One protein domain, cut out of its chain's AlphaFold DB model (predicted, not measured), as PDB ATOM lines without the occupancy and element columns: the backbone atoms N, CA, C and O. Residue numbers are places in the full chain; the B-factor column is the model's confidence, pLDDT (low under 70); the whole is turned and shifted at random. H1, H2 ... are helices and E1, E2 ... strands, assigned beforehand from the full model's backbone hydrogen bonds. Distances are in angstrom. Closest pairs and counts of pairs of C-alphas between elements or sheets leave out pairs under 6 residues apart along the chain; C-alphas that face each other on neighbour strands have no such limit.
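Overview. This is residues 165 to 259 of the 270 residues of the protein "Nudix hydrolase domain-containing protein" of Candidatus Korarchaeota archaeon (UniProt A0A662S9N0). The model is an open C. A small three-stranded sheet, E1 to E3, makes one arm, H1 runs from the end of E3 as the spine with the hairpin E4 and E5 packed on it, and H2 makes the other arm, apart from the sheet. The printed part has 95 residues in the order E1 E2 E3 H1 E4 E5 H2, of mixed class. It is loose, with a radius of gyration of the C-alphas of 16.1 A, and flat, spanning 44 by 43 by 23 A.

Arrangement. E1, residues 167 to 173, E2, residues 182 to 187, and E3, residues 192 to 196, form a meander, each strand the antiparallel neighbour of the one before. N 171 and O 184 are 2.8 A apart, and N 185 and O 193 2.8 A. H1, residues 197 to 211, only grazes this sheet, with its residues 197 to 200. E4, residues 220 to 225, and E5, residues 238 to 243, form an antiparallel hairpin, with N 222 and O 241 at 2.8 A. The closest C-alphas of H1 and E5 are those of Asn 202 and Leu 240, 6.6 A apart. H2, residues 247 to 257, is apart from H1; its closest C-alpha pair with E4 is Ile 250 and Ala 220, 6.7 A. In H1 and H2 every O i to N i+4 pair is within hydrogen-bond range.

Along the chain. E1 begins at C-alpha 167 (-15.824, 25.162, 42.288) and measures 17.6 A. H1 measures 21.0 A, from C-alpha 197 (-32.035, 19.158, 33.552). H2 measures 15.5 A and ends at C-alpha 257 (-12.251, 4.676, 40.506).

Size, cuts and confidence. The C-alphas farthest apart, those of Arg 165 and Asp 229, are 44.3 A apart. The printed part has no cut. The link from E4 to E5 is long, 12 residues; pLDDT is under 70 at residues 233 to 235 and 259.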
ATOM      1  N   ARG A 165     -13.721  22.956  46.881       89.81
ATOM      2  CA  ARG A 165     -12.671  23.993  46.771       89.81
ATOM      3  C   ARG A 165     -12.300  24.367  45.331       89.81
ATOM      4  O   ARG A 165     -11.669  25.403  45.127       89.81
ATOM      5  N   ASP A 166     -12.628  23.494  44.381       90.69
ATOM      6  CA  ASP A 166     -12.318  23.642  42.961       90.69
ATOM      7  C   ASP A 166     -13.447  24.400  42.233       90.69
ATOM      8  O   ASP A 166     -13.223  24.956  41.158       90.69
ATOM      9  N   VAL A 167     -14.644  24.476  42.833       95.75
ATOM     10  CA  VAL A 167     -15.824  25.162  42.288       95.75
ATOM     11  C   VAL A 167     -15.807  26.645  42.669       95.75
ATOM     12  O   VAL A 167     -15.867  26.999  43.842       95.75
ATOM     13  N   GLU A 168     -15.775  27.519  41.665       97.50
ATOM     14  CA  GLU A 168     -15.916  28.971  41.824       97.50
ATOM     15  C   GLU A 168     -17.394  29.375  41.927       97.50
ATOM     16  O   GLU A 168     -17.777  30.212  42.745       97.50
ATOM     17  N   ARG A 169     -18.255  28.794  41.079       97.62
ATOM     18  CA  ARG A 169     -19.692  29.104  41.055       97.62
ATOM     19  C   ARG A 169     -20.508  27.981  40.428       97.62
ATOM     20  O   ARG A 169     -20.065  27.364  39.466       97.62
ATOM     21  N   VAL A 170     -21.740  27.797  40.903       96.38
ATOM     22  CA  VAL A 170     -22.762  26.976  40.234       96.38
ATOM     23  C   VAL A 170     -23.921  27.872  39.805       96.38
ATOM     24  O   VAL A 170     -24.412  28.673  40.598       96.38
ATOM     25  N   LEU A 171     -24.346  27.763  38.548       96.38
ATOM     26  CA  LEU A 171     -25.525  28.443  38.012       96.38
ATOM     27  C   LEU A 171     -26.589  27.404  37.663       96.38
ATOM     28  O   LEU A 171     -26.276  26.403  37.025       96.38
ATOM     29  N   PHE A 172     -27.838  27.667  38.036       95.00
ATOM     30  CA  PHE A 172     -28.990  26.851  37.665       95.00
ATOM     31  C   PHE A 172     -30.092  27.745  37.102       95.00
ATOM     32  O   PHE A 172     -30.438  28.758  37.709       95.00
ATOM     33  N   GLY A 173     -30.641  27.386  35.947       92.81
ATOM     34  CA  GLY A 173     -31.759  28.119  35.361       92.81
ATOM     35  C   GLY A 173     -32.057  27.723  33.923       92.81
ATOM     36  O   GLY A 173     -31.345  26.916  33.327       92.81
ATOM     37  N   VAL A 174     -33.118  28.300  33.363       93.69
ATOM     38  CA  VAL A 174     -33.544  28.075  31.976       93.69
ATOM     39  C   VAL A 174     -32.885  29.125  31.073       93.69
ATOM     40  O   VAL A 174     -33.156  30.317  31.243       93.69
ATOM     41  N   PRO A 175     -32.011  28.735  30.124       88.94
ATOM     42  CA  PRO A 175     -31.413  29.685  29.193       88.94
ATOM     43  C   PRO A 175     -32.471  30.373  28.322       88.94
ATOM     44  O   PRO A 175     -33.507  29.789  28.001       88.94
ATOM     45  N   ALA A 176     -32.187  31.595  27.865       89.75
ATOM     46  CA  ALA A 176     -33.069  32.297  26.937       89.75
ATOM     47  C   ALA A 176     -33.351  31.439  25.685       89.75
ATOM     48  O   ALA A 176     -32.443  30.824  25.118       89.75
ATOM     49  N   GLY A 177     -34.619  31.362  25.277       87.88
ATOM     50  CA  GLY A 177     -35.056  30.568  24.122       87.88
ATOM     51  C   GLY A 177     -35.092  29.048  24.336       87.88
ATOM     52  O   GLY A 177     -35.366  28.321  23.386       87.88
ATOM     53  N   HIS A 178     -34.837  28.554  25.550       85.69
ATOM     54  CA  HIS A 178     -34.880  27.128  25.874       85.69
ATOM     55  C   HIS A 178     -36.063  26.809  26.796       85.69
ATOM     56  O   HIS A 178     -36.552  27.669  27.519       85.69
ATOM     57  N   ARG A 179     -36.529  25.554  26.764       86.00
ATOM     58  CA  ARG A 179     -37.631  25.064  27.616       86.00
ATOM     59  C   ARG A 179     -37.164  24.382  28.904       86.00
ATOM     60  O   ARG A 179     -37.964  24.214  29.811       86.00
ATOM     61  N   HIS A 180     -35.892  23.994  28.957       87.44
ATOM     62  CA  HIS A 180     -35.330  23.134  29.995       87.44
ATOM     63  C   HIS A 180     -34.213  23.833  30.756       87.44
ATOM     64  O   HIS A 180     -33.424  24.578  30.160       87.44
ATOM     65  N   ALA A 181     -34.111  23.547  32.050       89.44
ATOM     66  CA  ALA A 181     -33.056  24.089  32.892       89.44
ATOM     67  C   ALA A 181     -31.669  23.523  32.526       89.44
ATOM     68  O   ALA A 181     -31.517  22.490  31.862       89.44
ATOM     69  N   ARG A 182     -30.620  24.229  32.942       92.31
ATOM     70  CA  ARG A 182     -29.220  23.807  32.854       92.31
ATOM     71  C   ARG A 182     -28.537  24.072  34.181       92.31
ATOM     72  O   ARG A 182     -28.787  25.110  34.795       92.31
ATOM     73  N   THR A 183     -27.638  23.174  34.560       95.38
ATOM     74  CA  THR A 183     -26.709  23.394  35.670       95.38
ATOM     75  C   THR A 183     -25.320  23.614  35.099       95.38
ATOM     76  O   THR A 183     -24.844  22.799  34.317       95.38
ATOM     77  N   LEU A 184     -24.664  24.708  35.469       95.81
ATOM     78  CA  LEU A 184     -23.314  25.047  35.032       95.81
ATOM     79  C   LEU A 184     -22.397  25.195  36.243       95.81
ATOM     80  O   LEU A 184     -22.586  26.110  37.040       95.81
ATOM     81  N   PHE A 185     -21.387  24.338  36.342       96.06
ATOM     82  CA  PHE A 185     -20.279  24.473  37.282       96.06
ATOM     83  C   PHE A 185     -19.154  25.252  36.605       96.06
ATOM     84  O   PHE A 185     -18.686  24.875  35.532       96.06
ATOM     85  N   ILE A 186     -18.730  26.341  37.234       96.06
ATOM     86  CA  ILE A 186     -17.566  27.137  36.854       96.06
ATOM     87  C   ILE A 186     -16.477  26.815  37.872       96.06
ATOM     88  O   ILE A 186     -16.693  26.997  39.071       96.06
ATOM     89  N   LEU A 187     -15.337  26.317  37.402       95.44
ATOM     90  CA  LEU A 187     -14.199  25.949  38.240       95.44
ATOM     91  C   LEU A 187     -13.193  27.103  38.342       95.44
ATOM     92  O   LEU A 187     -13.179  28.012  37.509       95.44
ATOM     93  N   ARG A 188     -12.342  27.076  39.373       91.56
ATOM     94  CA  ARG A 188     -11.356  28.141  39.646       91.56
ATOM     95  C   ARG A 188     -10.256  28.257  38.587       91.56
ATOM     96  O   ARG A 188      -9.661  29.320  38.451       91.56
ATOM     97  N   ASP A 189     -10.004  27.190  37.835       84.38
ATOM     98  CA  ASP A 189      -9.088  27.168  36.686       84.38
ATOM     99  C   ASP A 189      -9.727  27.727  35.393       84.38
ATOM    100  O   ASP A 189      -9.075  27.795  34.354       84.38
ATOM    101  N   GLY A 190     -11.001  28.135  35.448       86.38
ATOM    102  CA  GLY A 190     -11.772  28.632  34.309       86.38
ATOM    103  C   GLY A 190     -12.527  27.552  33.526       86.38
ATOM    104  O   GLY A 190     -13.320  27.899  32.640       86.38
ATOM    105  N   SER A 191     -12.342  26.270  33.857       87.94
ATOM    106  CA  SER A 191     -13.072  25.151  33.256       87.94
ATOM    107  C   SER A 191     -14.574  25.232  33.564       87.94
ATOM    108  O   SER A 191     -15.000  25.754  34.598       87.94
ATOM    109  N   LYS A 192     -15.406  24.722  32.647       93.06
ATOM    110  CA  LYS A 192     -16.873  24.770  32.749       93.06
ATOM    111  C   LYS A 192     -17.477  23.392  32.510       93.06
ATOM    112  O   LYS A 192     -17.216  22.792  31.471       93.06
ATOM    113  N   ILE A 193     -18.328  22.932  33.425       93.12
ATOM    114  CA  ILE A 193     -19.067  21.665  33.305       93.12
ATOM    115  C   ILE A 193     -20.561  21.982  33.230       93.12
ATOM    116  O   ILE A 193     -21.102  22.632  34.124       93.12
ATOM    117  N   VAL A 194     -21.230  21.549  32.159       92.38
ATOM    118  CA  VAL A 194     -22.666  21.785  31.927       92.38
ATOM    119  C   VAL A 194     -23.425  20.468  32.052       92.38
ATOM    120  O   VAL A 194     -23.126  19.517  31.336       92.38
ATOM    121  N   PHE A 195     -24.467  20.442  32.878       92.19
ATOM    122  CA  PHE A 195     -25.416  19.338  32.974       92.19
ATOM    123  C   PHE A 195     -26.793  19.752  32.448       92.19
ATOM    124  O   PHE A 195     -27.256  20.883  32.650       92.19
ATOM    125  N   GLN A 196     -27.461  18.820  31.770       90.19
ATOM    126  CA  GLN A 196     -28.855  18.980  31.367       90.19
ATOM    127  C   GLN A 196     -29.793  18.722  32.557       90.19
ATOM    128  O   GLN A 196     -29.451  17.960  33.460       90.19
ATOM    129  N   GLU A 197     -30.986  19.329  32.531       88.50
ATOM    130  CA  GLU A 197     -32.035  19.158  33.552       88.50
ATOM    131  C   GLU A 197     -32.282  17.683  33.892       88.50
ATOM    132  O   GLU A 197     -32.092  17.287  35.036       88.50
ATOM    133  N   ALA A 198     -32.571  16.847  32.889       86.50
ATOM    134  CA  ALA A 198     -32.853  15.426  33.095       86.50
ATOM    135  C   ALA A 198     -31.686  14.660  33.749       86.50
ATOM    136  O   ALA A 198     -31.906  13.744  34.540       86.50
ATOM    137  N   THR A 199     -30.436  15.023  33.449       89.12
ATOM    138  CA  THR A 199     -29.264  14.412  34.093       89.12
ATOM    139  C   THR A 199     -29.254  14.725  35.585       89.12
ATOM    140  O   THR A 199     -29.146  13.816  36.405       89.12
ATOM    141  N   MET A 200     -29.423  16.000  35.945       90.81
ATOM    142  CA  MET A 200     -29.409  16.435  37.342       90.81
ATOM    143  C   MET A 200     -30.614  15.928  38.129       90.81
ATOM    144  O   MET A 200     -30.458  15.575  39.292       90.81
ATOM    145  N   GLU A 201     -31.791  15.851  37.510       88.06
ATOM    146  CA  GLU A 201     -32.983  15.276  38.135       88.06
ATOM    147  C   GLU A 201     -32.787  13.801  38.493       88.06
ATOM    148  O   GLU A 201     -33.129  13.389  39.602       88.06
ATOM    149  N   ASN A 202     -32.220  13.008  37.579       88.12
ATOM    150  CA  ASN A 202     -31.958  11.592  37.835       88.12
ATOM    151  C   ASN A 202     -30.897  11.408  38.930       88.12
ATOM    152  O   ASN A 202     -31.097  10.590  39.826       88.12
ATOM    153  N   VAL A 203     -29.826  12.211  38.921       89.88
ATOM    154  CA  VAL A 203     -28.813  12.203  39.992       89.88
ATOM    155  C   VAL A 203     -29.425  12.606  41.336       89.88
ATOM    156  O   VAL A 203     -29.248  11.900  42.322       89.88
ATOM    157  N   ALA A 204     -30.193  13.698  41.391       88.69
ATOM    158  CA  ALA A 204     -30.839  14.149  42.623       88.69
ATOM    159  C   ALA A 204     -31.809  13.095  43.175       88.69
ATOM    160  O   ALA A 204     -31.831  12.846  44.379       88.69
ATOM    161  N   ARG A 205     -32.575  12.432  42.300       86.69
ATOM    162  CA  ARG A 205     -33.457  11.327  42.691       86.69
ATOM    163  C   ARG A 205     -32.673  10.146  43.251       86.69
ATOM    164  O   ARG A 205     -33.077   9.607  44.273       86.69
ATOM    165  N   ALA A 206     -31.575   9.758  42.607       88.19
ATOM    166  CA  ALA A 206     -30.706   8.691  43.089       88.19
ATOM    167  C   ALA A 206     -30.146   9.004  44.486       88.19
ATOM    168  O   ALA A 206     -30.235   8.157  45.368       88.19
ATOM    169  N   VAL A 207     -29.673  10.235  44.713       88.06
ATOM    170  CA  VAL A 207     -29.208  10.689  46.037       88.06
ATOM    171  C   VAL A 207     -30.324  10.580  47.073       88.06
ATOM    172  O   VAL A 207     -30.133   9.955  48.107       88.06
ATOM    173  N   VAL A 208     -31.514  11.119  46.783       87.25
ATOM    174  CA  VAL A 208     -32.665  11.023  47.696       87.25
ATOM    175  C   VAL A 208     -33.033   9.564  47.977       87.25
ATOM    176  O   VAL A 208     -33.317   9.223  49.119       87.25
ATOM    177  N   ASN A 209     -33.007   8.696  46.965       84.25
ATOM    178  CA  ASN A 209     -33.323   7.277  47.119       84.25
ATOM    179  C   ASN A 209     -32.321   6.538  48.008       84.25
ATOM    180  O   ASN A 209     -32.728   5.617  48.702       84.25
ATOM    181  N   VAL A 210     -31.039   6.900  47.980       87.62
ATOM    182  CA  VAL A 210     -30.033   6.296  48.864       87.62
ATOM    183  C   VAL A 210     -30.154   6.873  50.274       87.62
ATOM    184  O   VAL A 210     -30.338   6.123  51.224       87.62
ATOM    185  N   GLU A 211     -30.155   8.200  50.413       87.06
ATOM    186  CA  GLU A 211     -30.164   8.888  51.717       87.06
ATOM    187  C   GLU A 211     -31.435   8.626  52.539       87.06
ATOM    188  O   GLU A 211     -31.399   8.591  53.768       87.06
ATOM    189  N   MET A 212     -32.582   8.454  51.873       85.56
ATOM    190  CA  MET A 212     -33.879   8.316  52.544       85.56
ATOM    191  C   MET A 212     -34.344   6.862  52.697       85.56
ATOM    192  O   MET A 212     -35.420   6.632  53.253       85.56
ATOM    193  N   HIS A 213     -33.593   5.872  52.201       84.94
ATOM    194  CA  HIS A 213     -33.994   4.466  52.277       84.94
ATOM    195  C   HIS A 213     -33.381   3.775  53.506       84.94
ATOM    196  O   HIS A 213     -32.192   3.930  53.772       84.94
ATOM    197  N   PRO A 214     -34.147   2.958  54.255       79.25
ATOM    198  CA  PRO A 214     -33.698   2.401  55.535       79.25
ATOM    199  C   PRO A 214     -32.501   1.444  55.436       79.25
ATOM    200  O   PRO A 214     -31.806   1.237  56.427       79.25
ATOM    201  N   SER A 215     -32.279   0.825  54.275       83.12
ATOM    202  CA  SER A 215     -31.253  -0.214  54.101       83.12
ATOM    203  C   SER A 215     -30.418  -0.102  52.827       83.12
ATOM    204  O   SER A 215     -29.552  -0.944  52.627       83.12
ATOM    205  N   ARG A 216     -30.683   0.883  51.962       83.25
ATOM    206  CA  ARG A 216     -30.037   0.978  50.646       83.25
ATOM    207  C   ARG A 216     -28.867   1.937  50.763       83.25
ATOM    208  O   ARG A 216     -29.049   3.049  51.242       83.25
ATOM    209  N   ARG A 217     -27.682   1.505  50.353       84.94
ATOM    210  CA  ARG A 217     -26.417   2.236  50.515       84.94
ATOM    211  C   ARG A 217     -25.809   2.669  49.189       84.94
ATOM    212  O   ARG A 217     -24.966   3.561  49.182       84.94
ATOM    213  N   ALA A 218     -26.244   2.077  48.080       89.31
ATOM    214  CA  ALA A 218     -25.758   2.420  46.753       89.31
ATOM    215  C   ALA A 218     -26.842   2.294  45.669       89.31
ATOM    216  O   ALA A 218     -27.863   1.615  45.822       89.31
ATOM    217  N   ILE A 219     -26.618   2.992  44.557       92.38
ATOM    218  CA  ILE A 219     -27.435   2.920  43.345       92.38
ATOM    219  C   ILE A 219     -26.555   3.206  42.129       92.38
ATOM    220  O   ILE A 219     -25.742   4.131  42.151       92.38
ATOM    221  N   ALA A 220     -26.738   2.432  41.065       92.88
ATOM    222  CA  ALA A 220     -26.126   2.681  39.770       92.88
ATOM    223  C   ALA A 220     -27.179   3.219  38.800       92.88
ATOM    224  O   ALA A 220     -28.325   2.765  38.782       92.88
ATOM    225  N   LEU A 221     -26.789   4.202  37.992       92.44
ATOM    226  CA  LEU A 221     -27.602   4.711  36.897       92.44
ATOM    227  C   LEU A 221     -26.874   4.444  35.584       92.44
ATOM    228  O   LEU A 221     -25.775   4.958  35.375       92.44
ATOM    229  N   ARG A 222     -27.515   3.725  34.665       91.94
ATOM    230  CA  ARG A 222     -26.970   3.468  33.331       91.94
ATOM    231  C   ARG A 222     -27.734   4.207  32.253       91.94
ATOM    232  O   ARG A 222     -28.939   4.452  32.351       91.94
ATOM    233  N   ARG A 223     -27.036   4.493  31.156       90.88
ATOM    234  CA  ARG A 223     -27.666   4.971  29.927       90.88
ATOM    235  C   ARG A 223     -28.569   3.880  29.341       90.88
ATOM    236  O   ARG A 223     -28.113   2.773  29.062       90.88
ATOM    237  N   VAL A 224     -29.820   4.233  29.066       86.38
ATOM    238  CA  VAL A 224     -30.795   3.406  28.346       86.38
ATOM    239  C   VAL A 224     -31.391   4.222  27.206       86.38
ATOM    240  O   VAL A 224     -31.856   5.341  27.416       86.38
ATOM    241  N   GLU A 225     -31.383   3.665  25.995       86.19
ATOM    242  CA  GLU A 225     -32.093   4.254  24.861       86.19
ATOM    243  C   GLU A 225     -33.554   3.782  24.863       86.19
ATOM    244  O   GLU A 225     -33.830   2.586  24.769       86.19
ATOM    245  N   LEU A 226     -34.495   4.717  25.001       80.69
ATOM    246  CA  LEU A 226     -35.924   4.424  25.043       80.69
ATOM    247  C   LEU A 226     -36.533   4.353  23.632       80.69
ATOM    248  O   LEU A 226     -36.347   5.281  22.834       80.69
ATOM    249  N   PRO A 227     -37.337   3.313  23.339       80.69
ATOM    250  CA  PRO A 227     -38.151   3.249  22.128       80.69
ATOM    251  C   PRO A 227     -39.106   4.448  21.986       80.69
ATOM    252  O   PRO A 227     -39.556   5.047  22.968       80.69
ATOM    253  N   ARG A 228     -39.420   4.835  20.741       73.00
ATOM    254  CA  ARG A 228     -40.199   6.057  20.445       73.00
ATOM    255  C   ARG A 228     -41.625   6.034  21.002       73.00
ATOM    256  O   ARG A 228     -42.171   7.098  21.267       73.00
ATOM    257  N   ASP A 229     -42.211   4.856  21.140       78.69
ATOM    258  CA  ASP A 229     -43.576   4.586  21.597       78.69
ATOM    259  C   ASP A 229     -43.762   4.744  23.114       78.69
ATOM    260  O   ASP A 229     -44.862   5.057  23.563       78.69
ATOM    261  N   VAL A 230     -42.688   4.611  23.897       75.88
ATOM    262  CA  VAL A 230     -42.698   4.815  25.360       75.88
ATOM    263  C   VAL A 230     -42.152   6.183  25.784       75.88
ATOM    264  O   VAL A 230     -42.163   6.530  26.966       75.88
ATOM    265  N   ARG A 231     -41.683   6.992  24.829       70.69
ATOM    266  CA  ARG A 231     -41.046   8.286  25.090       70.69
ATOM    267  C   ARG A 231     -42.067   9.426  25.097       70.69
ATOM    268  O   ARG A 231     -42.845   9.583  24.159       70.69
ATOM    269  N   LYS A 232     -42.002  10.299  26.109       70.25
ATOM    270  CA  LYS A 232     -42.755  11.564  26.100       70.25
ATOM    271  C   LYS A 232     -42.296  12.454  24.928       70.25
ATOM    272  O   LYS A 232     -41.099  12.480  24.632       70.25
ATOM    273  N   PRO A 233     -43.204  13.198  24.266       60.53
ATOM    274  CA  PRO A 233     -42.815  14.168  23.244       60.53
ATOM    275  C   PRO A 233     -41.756  15.131  23.803       60.53
ATOM    276  O   PRO A 233     -41.888  15.583  24.936       60.53
ATOM    277  N   ASP A 234     -40.713  15.410  23.019       65.25
ATOM    278  CA  ASP A 234     -39.592  16.315  23.337       65.25
ATOM    279  C   ASP A 234     -38.523  15.831  24.343       65.25
ATOM    280  O   ASP A 234     -37.576  16.570  24.608       65.25
ATOM    281  N   TYR A 235     -38.597  14.594  24.850       66.06
ATOM    282  CA  TYR A 235     -37.554  14.027  25.723       66.06
ATOM    283  C   TYR A 235     -36.384  13.412  24.931       66.06
ATOM    284  O   TYR A 235     -36.571  12.867  23.835       66.06
ATOM    285  N   ASP A 236     -35.174  13.458  25.507       71.50
ATOM    286  CA  ASP A 236     -33.994  12.765  24.964       71.50
ATOM    287  C   ASP A 236     -34.257  11.250  24.893       71.50
ATOM    288  O   ASP A 236     -34.891  10.682  25.789       71.50
ATOM    289  N   SER A 237     -33.816  10.590  23.817       76.94
ATOM    290  CA  SER A 237     -33.946   9.132  23.705       76.94
ATOM    291  C   SER A 237     -33.046   8.402  24.699       76.94
ATOM    292  O   SER A 237     -33.377   7.291  25.089       76.94
ATOM    293  N   ASN A 238     -31.958   9.023  25.147       81.44
ATOM    294  CA  ASN A 238     -31.040   8.483  26.135       81.44
ATOM    295  C   ASN A 238     -31.435   8.980  27.525       81.44
ATOM    296  O   ASN A 238     -31.316  10.163  27.841       81.44
ATOM    297  N   GLN A 239     -31.894   8.061  28.363       82.94
ATOM    298  CA  GLN A 239     -32.216   8.325  29.760       82.94
ATOM    299  C   GLN A 239     -31.192   7.653  30.673       82.94
ATOM    300  O   GLN A 239     -30.565   6.665  30.289       82.94
ATOM    301  N   LEU A 240     -31.035   8.186  31.882       86.56
ATOM    302  CA  LEU A 240     -30.337   7.502  32.965       86.56
ATOM    303  C   LEU A 240     -31.383   6.771  33.799       86.56
ATOM    304  O   LEU A 240     -32.232   7.411  34.416       86.56
ATOM    305  N   LEU A 241     -31.344   5.442  33.769       86.19
ATOM    306  CA  LEU A 241     -32.241   4.586  34.539       86.19
ATOM    307  C   LEU A 241     -31.437   3.766  35.534       86.19
ATOM    308  O   LEU A 241     -30.265   3.478  35.300       86.19
ATOM    309  N   GLU A 242     -32.092   3.398  36.627       88.00
ATOM    310  CA  GLU A 242     -31.524   2.507  37.630       88.00
ATOM    311  C   GLU A 242     -31.089   1.188  36.987       88.00
ATOM    312  O   GLU A 242     -31.830   0.579  36.208       88.00
ATOM    313  N   GLU A 243     -29.854   0.799  37.272       90.81
ATOM    314  CA  GLU A 243     -29.298  -0.485  36.887       90.81
ATOM    315  C   GLU A 243     -29.439  -1.472  38.043       90.81
ATOM    316  O   GLU A 243     -29.248  -1.115  39.204       90.81
ATOM    317  N   ASP A 244     -29.787  -2.711  37.705       87.81
ATOM    318  CA  ASP A 244     -29.892  -3.811  38.658       87.81
ATOM    319  C   ASP A 244     -28.488  -4.386  38.907       87.81
ATOM    320  O   ASP A 244     -28.069  -5.340  38.251       87.81
ATOM    321  N   LEU A 245     -27.730  -3.712  39.777       88.12
ATOM    322  CA  LEU A 245     -26.402  -4.118  40.248       88.12
ATOM    323  C   LEU A 245     -26.416  -4.313  41.761       88.12
ATOM    324  O   LEU A 245     -27.127  -3.604  42.480       88.12
ATOM    325  N   ASP A 246     -25.589  -5.243  42.239       91.25
ATOM    326  CA  ASP A 246     -25.399  -5.450  43.670       91.25
ATOM    327  C   ASP A 246     -24.738  -4.221  44.317       91.25
ATOM    328  O   ASP A 246     -23.816  -3.613  43.771       91.25
ATOM    329  N   GLU A 247     -25.195  -3.844  45.513       88.88
ATOM    330  CA  GLU A 247     -24.682  -2.651  46.195       88.88
ATOM    331  C   GLU A 247     -23.188  -2.758  46.528       88.88
ATOM    332  O   GLU A 247     -22.476  -1.752  46.476       88.88
ATOM    333  N   GLY A 248     -22.694  -3.963  46.832       89.12
ATOM    334  CA  GLY A 248     -21.278  -4.218  47.072       89.12
ATOM    335  C   GLY A 248     -20.436  -4.038  45.811       89.12
ATOM    336  O   GLY A 248     -19.349  -3.463  45.884       89.12
ATOM    337  N   GLU A 249     -20.951  -4.452  44.650       90.00
ATOM    338  CA  GLU A 249     -20.302  -4.220  43.353       90.00
ATOM    339  C   GLU A 249     -20.199  -2.724  43.038       90.00
ATOM    340  O   GLU A 249     -19.125  -2.249  42.660       90.00
ATOM    341  N   ILE A 250     -21.274  -1.965  43.281       92.44
ATOM    342  CA  ILE A 250     -21.295  -0.510  43.071       92.44
ATOM    343  C   ILE A 250     -20.252   0.179  43.964       92.44
ATOM    344  O   ILE A 250     -19.475   1.014  43.498       92.44
ATOM    345  N   VAL A 251     -20.200  -0.175  45.252       89.56
ATOM    346  CA  VAL A 251     -19.236   0.408  46.202       89.56
ATOM    347  C   VAL A 251     -17.796   0.044  45.836       89.56
ATOM    348  O   VAL A 251     -16.910   0.904  45.893       89.56
ATOM    349  N   ALA A 252     -17.544  -1.201  45.428       87.56
ATOM    350  CA  ALA A 252     -16.223  -1.644  44.992       87.56
ATOM    351  C   ALA A 252     -15.752  -0.895  43.736       87.56
ATOM    352  O   ALA A 252     -14.579  -0.526  43.642       87.56
ATOM    353  N   GLU A 253     -16.653  -0.634  42.785       88.31
ATOM    354  CA  GLU A 253     -16.352   0.160  41.594       88.31
ATOM    355  C   GLU A 253     -16.017   1.614  41.953       88.31
ATOM    356  O   GLU A 253     -14.956   2.099  41.562       88.31
ATOM    357  N   ILE A 254     -16.834   2.277  42.783       87.19
ATOM    358  CA  ILE A 254     -16.560   3.644  43.267       87.19
ATOM    359  C   ILE A 254     -15.186   3.720  43.949       87.19
ATOM    360  O   ILE A 254     -14.400   4.624  43.671       87.19
ATOM    361  N   THR A 255     -14.879   2.760  44.822       85.38
ATOM    362  CA  THR A 255     -13.620   2.713  45.584       85.38
ATOM    363  C   THR A 255     -12.410   2.593  44.654       85.38
ATOM    364  O   THR A 255     -11.423   3.317  44.814       85.38
ATOM    365  N   ARG A 256     -12.517   1.731  43.634       83.44
ATOM    366  CA  ARG A 256     -11.490   1.539  42.603       83.44
ATOM    367  C   ARG A 256     -11.263   2.808  41.783       83.44
ATOM    368  O   ARG A 256     -10.115   3.200  41.594       83.44
ATOM    369  N   GLU A 257     -12.332   3.457  41.325       80.44
ATOM    370  CA  GLU A 257     -12.251   4.676  40.506       80.44
ATOM    371  C   GLU A 257     -11.717   5.885  41.291       80.44
ATOM    372  O   GLU A 257     -11.046   6.753  40.730       80.44
ATOM    373  N   LEU A 258     -11.963   5.934  42.604       78.44
ATOM    374  CA  LEU A 258     -11.399   6.952  43.495       78.44
ATOM    375  C   LEU A 258      -9.946   6.665  43.910       78.44
ATOM    376  O   LEU A 258      -9.318   7.529  44.524       78.44
ATOM    377  N   GLY A 259      -9.408   5.483  43.588       69.25
ATOM    378  CA  GLY A 259      -8.064   5.067  43.995       69.25
ATOM    379  C   GLY A 259      -7.897   4.987  45.515       69.25
ATOM    380  O   GLY A 259      -6.825   5.301  46.028       69.25
TER     381      GLY A 259